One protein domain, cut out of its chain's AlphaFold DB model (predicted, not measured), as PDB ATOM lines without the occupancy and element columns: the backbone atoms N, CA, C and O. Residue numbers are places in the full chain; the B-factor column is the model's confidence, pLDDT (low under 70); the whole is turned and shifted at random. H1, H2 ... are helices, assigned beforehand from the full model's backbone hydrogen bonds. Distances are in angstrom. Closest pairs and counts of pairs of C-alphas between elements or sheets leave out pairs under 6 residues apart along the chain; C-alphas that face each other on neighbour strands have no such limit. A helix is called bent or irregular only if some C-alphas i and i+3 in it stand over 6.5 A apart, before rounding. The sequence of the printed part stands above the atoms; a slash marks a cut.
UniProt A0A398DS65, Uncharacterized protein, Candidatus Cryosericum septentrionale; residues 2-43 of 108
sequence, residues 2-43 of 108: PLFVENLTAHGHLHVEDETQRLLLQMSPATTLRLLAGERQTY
ATOM      1  N   PRO A   2     163.589 135.341 220.918       75.19
ATOM      2  CA  PRO A   2     165.049 135.259 220.742       75.19
ATOM      3  C   PRO A   2     165.471 135.184 219.278       75.19
ATOM      4  O   PRO A   2     166.202 136.034 218.788       75.19
ATOM      5  N   LEU A   3     164.825 134.274 218.546       80.81
ATOM      6  CA  LEU A   3     165.070 134.038 217.126       80.81
ATOM      7  C   LEU A   3     164.838 135.282 216.249       80.81
ATOM      8  O   LEU A   3     165.426 135.396 215.182       80.81
ATOM      9  N   PHE A   4     163.990 136.224 216.679       83.00
ATOM     10  CA  PHE A   4     163.718 137.453 215.927       83.00
ATOM     11  C   PHE A   4     164.812 138.499 216.151       83.00
ATOM     12  O   PHE A   4     165.308 139.078 215.192       83.00
ATOM     13  N   VAL A   5     165.219 138.698 217.408       84.94
ATOM     14  CA  VAL A   5     166.303 139.625 217.763       84.94
ATOM     15  C   VAL A   5     167.620 139.145 217.155       84.94
ATOM     16  O   VAL A   5     168.286 139.913 216.475       84.94
ATOM     17  N   GLU A   6     167.934 137.856 217.290       86.31
ATOM     18  CA  GLU A   6     169.142 137.249 216.718       86.31
ATOM     19  C   GLU A   6     169.196 137.382 215.192       86.31
ATOM     20  O   GLU A   6     170.216 137.806 214.655       86.31
ATOM     21  N   ASN A   7     168.100 137.080 214.484       88.19
ATOM     22  CA  ASN A   7     168.075 137.212 213.027       88.19
ATOM     23  C   ASN A   7     168.222 138.665 212.576       88.19
ATOM     24  O   ASN A   7     168.958 138.927 211.627       88.19
ATOM     25  N   LEU A   8     167.536 139.608 213.223       87.69
ATOM     26  CA  LEU A   8     167.626 141.011 212.828       87.69
ATOM     27  C   LEU A   8     169.017 141.593 213.088       87.69
ATOM     28  O   LEU A   8     169.506 142.360 212.259       87.69
ATOM     29  N   THR A   9     169.671 141.198 214.181       87.06
ATOM     30  CA  THR A   9     171.057 141.594 214.456       87.06
ATOM     31  C   THR A   9     172.023 140.939 213.467       87.06
ATOM     32  O   THR A   9     172.857 141.627 212.882       87.06
ATOM     33  N   ALA A  10     171.877 139.635 213.195       87.44
ATOM     34  CA  ALA A  10     172.757 138.898 212.279       87.44
ATOM     35  C   ALA A  10     172.722 139.433 210.836       87.44
ATOM     36  O   ALA A  10     173.745 139.442 210.156       87.44
ATOM     37  N   HIS A  11     171.562 139.911 210.380       89.44
ATOM     38  CA  HIS A  11     171.398 140.512 209.050       89.44
ATOM     39  C   HIS A  11     171.619 142.039 209.046       89.44
ATOM     40  O   HIS A  11     171.400 142.690 208.026       89.44
ATOM     41  N   GLY A  12     172.039 142.630 210.172       87.25
ATOM     42  CA  GLY A  12     172.353 144.059 210.282       87.25
ATOM     43  C   GLY A  12     171.140 144.998 210.270       87.25
ATOM     44  O   GLY A  12     171.309 146.211 210.177       87.25
ATOM     45  N   HIS A  13     169.921 144.468 210.386       86.69
ATOM     46  CA  HIS A  13     168.681 145.249 210.427       86.69
ATOM     47  C   HIS A  13     168.388 145.856 211.806       86.69
ATOM     48  O   HIS A  13     167.589 146.785 211.907       86.69
ATOM     49  N   LEU A  14     169.018 145.341 212.866       86.31
ATOM     50  CA  LEU A  14     168.874 145.833 214.233       86.31
ATOM     51  C   LEU A  14     170.257 146.091 214.842       86.31
ATOM     52  O   LEU A  14     171.025 145.160 215.053       86.31
ATOM     53  N   HIS A  15     170.556 147.360 215.127       90.06
ATOM     54  CA  HIS A  15     171.739 147.779 215.881       90.06
ATOM     55  C   HIS A  15     171.304 148.223 217.273       90.06
ATOM     56  O   HIS A  15     170.677 149.270 217.432       90.06
ATOM     57  N   VAL A  16     171.610 147.406 218.274       88.81
ATOM     58  CA  VAL A  16     171.293 147.662 219.680       88.81
ATOM     59  C   VAL A  16     172.484 147.265 220.539       88.81
ATOM     60  O   VAL A  16     173.219 146.344 220.196       88.81
ATOM     61  N   GLU A  17     172.676 147.966 221.651       91.88
ATOM     62  CA  GLU A  17     173.681 147.600 222.650       91.88
ATOM     63  C   GLU A  17     173.280 146.312 223.385       91.88
ATOM     64  O   GLU A  17     172.088 146.011 223.525       91.88
ATOM     65  N   ASP A  18     174.268 145.594 223.924       87.12
ATOM     66  CA  ASP A  18     174.068 144.306 224.602       87.12
ATOM     67  C   ASP A  18     173.037 144.377 225.743       87.12
ATOM     68  O   ASP A  18     172.206 143.477 225.895       87.12
ATOM     69  N   GLU A  19     173.020 145.469 226.519       90.12
ATOM     70  CA  GLU A  19     172.036 145.634 227.599       90.12
ATOM     71  C   GLU A  19     170.613 145.795 227.045       90.12
ATOM     72  O   GLU A  19     169.663 145.201 227.561       90.12
ATOM     73  N   THR A  20     170.455 146.524 225.938       88.56
ATOM     74  CA  THR A  20     169.154 146.687 225.271       88.56
ATOM     75  C   THR A  20     168.677 145.359 224.686       88.56
ATOM     76  O   THR A  20     167.508 145.002 224.843       88.56
ATOM     77  N   GLN A  21     169.575 144.581 224.078       87.62
ATOM     78  CA  GLN A  21     169.264 143.231 223.605       87.62
ATOM     79  C   GLN A  21     168.788 142.328 224.752       87.62
ATOM     80  O   GLN A  21     167.785 141.622 224.612       87.62
ATOM     81  N   ARG A  22     169.448 142.385 225.913       89.00
ATOM     82  CA  ARG A  22     169.068 141.596 227.093       89.00
ATOM     83  C   ARG A  22     167.674 141.963 227.608       89.00
ATOM     84  O   ARG A  22     166.873 141.071 227.893       89.00
ATOM     85  N   LEU A  23     167.361 143.257 227.668       89.56
ATOM     86  CA  LEU A  23     166.035 143.754 228.052       89.56
ATOM     87  C   LEU A  23     164.950 143.335 227.043       89.56
ATOM     88  O   LEU A  23     163.857 142.932 227.444       89.56
ATOM     89  N   LEU A  24     165.257 143.352 225.741       88.31
ATOM     90  CA  LEU A  24     164.344 142.893 224.687       88.31
ATOM     91  C   LEU A  24     164.039 141.392 224.783       88.31
ATOM     92  O   LEU A  24     162.903 140.984 224.543       88.31
ATOM     93  N   LEU A  25     165.023 140.572 225.163       88.88
ATOM     94  CA  LEU A  25     164.842 139.128 225.356       88.88
ATOM     95  C   LEU A  25     164.006 138.788 226.600       88.88
ATOM     96  O   LEU A  25     163.332 137.758 226.614       88.88
ATOM     97  N   GLN A  26     164.030 139.645 227.625       90.25
ATOM     98  CA  GLN A  26     163.225 139.493 228.847       90.25
ATOM     99  C   GLN A  26     161.789 139.996 228.686       90.25
ATOM    100  O   GLN A  26     160.890 139.580 229.419       90.25
ATOM    101  N   MET A  27     161.558 140.899 227.734       88.06
ATOM    102  CA  MET A  27     160.243 141.463 227.476       88.06
ATOM    103  C   MET A  27     159.317 140.438 226.811       88.06
ATOM    104  O   MET A  27     159.699 139.706 225.897       88.06
ATOM    105  N   SER A  28     158.052 140.402 227.240       88.56
ATOM    106  CA  SER A  28     157.069 139.543 226.586       88.56
ATOM    107  C   SER A  28     156.756 140.050 225.167       88.56
ATOM    108  O   SER A  28     156.636 141.264 224.961       88.56
ATOM    109  N   PRO A  29     156.532 139.146 224.190       82.62
ATOM    110  CA  PRO A  29     156.203 139.534 222.818       82.62
ATOM    111  C   PRO A  29     155.004 140.490 222.739       82.62
ATOM    112  O   PRO A  29     155.004 141.438 221.959       82.62
ATOM    113  N   ALA A  30     153.989 140.273 223.583       85.00
ATOM    114  CA  ALA A  30     152.795 141.110 223.640       85.00
ATOM    115  C   ALA A  30     153.096 142.549 224.090       85.00
ATOM    116  O   ALA A  30     152.447 143.491 223.642       85.00
ATOM    117  N   THR A  31     154.070 142.747 224.978       90.44
ATOM    118  CA  THR A  31     154.483 144.091 225.404       90.44
ATOM    119  C   THR A  31     155.257 144.796 224.300       90.44
ATOM    120  O   THR A  31     154.915 145.929 223.968       90.44
ATOM    121  N   THR A  32     156.206 144.114 223.656       87.50
ATOM    122  CA  THR A  32     156.942 144.667 222.508       87.50
ATOM    123  C   THR A  32     155.993 145.091 221.385       87.50
ATOM    124  O   THR A  32     156.102 146.195 220.862       87.50
ATOM    125  N   LEU A  33     155.004 144.254 221.053       85.56
ATOM    126  CA  LEU A  33     154.015 144.567 220.017       85.56
ATOM    127  C   LEU A  33     153.117 145.756 220.379       85.56
ATOM    128  O   LEU A  33     152.815 146.560 219.502       85.56
ATOM    129  N   ARG A  34     152.716 145.897 221.650       91.19
ATOM    130  CA  ARG A  34     151.948 147.067 222.116       91.19
ATOM    131  C   ARG A  34     152.760 148.359 222.020       91.19
ATOM    132  O   ARG A  34     152.210 149.367 221.595       91.19
ATOM    133  N   LEU A  35     154.050 148.323 222.362       90.50
ATOM    134  CA  LEU A  35     154.942 149.484 222.239       90.50
ATOM    135  C   LEU A  35     155.168 149.881 220.774       90.50
ATOM    136  O   LEU A  35     155.155 151.061 220.446       90.50
ATOM    137  N   LEU A  36     155.300 148.896 219.881       87.06
ATOM    138  CA  LEU A  36     155.464 149.130 218.443       87.06
ATOM    139  C   LEU A  36     154.162 149.526 217.733       87.06
ATOM    140  O   LEU A  36     154.211 149.886 216.563       87.06
ATOM    141  N   ALA A  37     153.000 149.450 218.387       85.56
ATOM    142  CA  ALA A  37     151.716 149.712 217.739       85.56
ATOM    143  C   ALA A  37     151.620 151.139 217.172       85.56
ATOM    144  O   ALA A  37     151.095 151.307 216.075       85.56
ATOM    145  N   GLY A  38     152.163 152.137 217.880       87.00
ATOM    146  CA  GLY A  38     152.195 153.527 217.411       87.00
ATOM    147  C   GLY A  38     153.059 153.704 216.161       87.00
ATOM    148  O   GLY A  38     152.596 154.248 215.166       87.00
ATOM    149  N   GLU A  39     154.273 153.151 216.160       83.38
ATOM    150  CA  GLU A  39     155.171 153.209 214.996       83.38
ATOM    151  C   GLU A  39     154.628 152.382 213.816       83.38
ATOM    152  O   GLU A  39     154.739 152.739 212.653       83.38
ATOM    153  N   ARG A  40     153.924 151.280 214.081       78.81
ATOM    154  CA  ARG A  40     153.275 150.503 213.015       78.81
ATOM    155  C   ARG A  40     152.159 151.254 212.298       78.81
ATOM    156  O   ARG A  40     151.844 150.885 211.172       78.81
ATOM    157  N   GLN A  41     151.576 152.275 212.921       77.44
ATOM    158  CA  GLN A  41     150.599 153.147 212.268       77.44
ATOM    159  C   GLN A  41     151.271 154.174 211.348       77.44
ATOM    160  O   GLN A  41     150.669 154.563 210.352       77.44
ATOM    161  N   THR A  42     152.515 154.585 211.629       79.75
ATOM    162  CA  THR A  42     153.276 155.493 210.748       79.75
ATOM    163  C   THR A  42     153.755 154.764 209.493       79.75
ATOM    164  O   THR A  42     153.757 155.347 208.406       79.75
ATOM    165  N   TYR A  43     154.045 153.463 209.604       71.12
ATOM    166  CA  TYR A  43     154.199 152.552 208.468       71.12
ATOM    167  C   TYR A  43     152.844 152.265 207.805       71.12
ATOM    168  O   TYR A  43     152.365 151.130 207.778       71.12
TER     169      TYR A  43
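Overview. This is residues 2 to 43 of the 108 residues of an uncharacterized protein of Candidatus Cryosericum septentrionale (UniProt A0A398DS65). Two short helices, H1 and H2, fold back on each other as a helical hairpin, and a longer third helix, H3, turns away from the end of H2 as an arm, leaving H1 and H3 apart with an open gap between them. Residues 33 to 43, of which 33 to 42 belong to H3, stick out free of the rest. The printed part has 42 residues with three named helices, H1, H2 and H3 in that order along the chain, and no named strand; the class is all helix. It is only just compact, close to loose, with a radius of gyration of the C-alphas of 11.0 A, and it spans 26 by 21 by 17 A.

Arrangement. H1, residues 2 to 10, and H2, residues 18 to 26, form a helical hairpin, two helices that follow each other, touch and run opposite ways. Their tilt is shallow, 28 degrees. They touch with 4 pairs of C-alphas within 8 A, and the closest C-alphas are those of Pro 2 and Leu 25, 6.0 A apart. Their centres are 11.6 A apart. H3, residues 29 to 42, is close to H2 but not clearly touching it: the closest C-alphas, those of Leu 24 and Thr 32, are 7.9 A apart. H2 and H3 run opposite ways at a steep tilt of 69 degrees, only just short of about perpendicular, with 16.8 A from centre to centre. H1 and H3 are apart. In the backbones of H1 and H2 every O i to N i+4 pair is within hydrogen-bond range, while in H3 it is 7 of 10.

Along the chain. H1 begins at C-alpha 2, at (165.049, 135.259, 220.742), and measures 12.0 A from first to last C-alpha. Residues 11 to 17 lead to H2, which begins at C-alpha 18, at (174.068, 144.306, 224.602), and measures 12.6 A. After Met 27 and Ser 28 comes H3, 20.2 A long, which ends at C-alpha 42, at (153.276, 155.493, 210.748). H3 is irregular, but only just: C-alphas 35 and 38 are 6.9 A apart.

Size, cuts and confidence. The two C-alphas farthest apart are those of Asp 18 and Gln 41, at 27.9 A, and the first and last printed C-alphas, of Pro 2 and Tyr 43, are 23.8 A apart. Without the stretch that stands free, the 31 remaining residues span 23 by 16 by 11 A. The link from H1 to H2 is short, with 7 residues, and that from H2 to H3 is tight, with 2 residues. The printed part has no cut. The mean pLDDT of the printed part of this model is 86.2, and no printed residue is under 70.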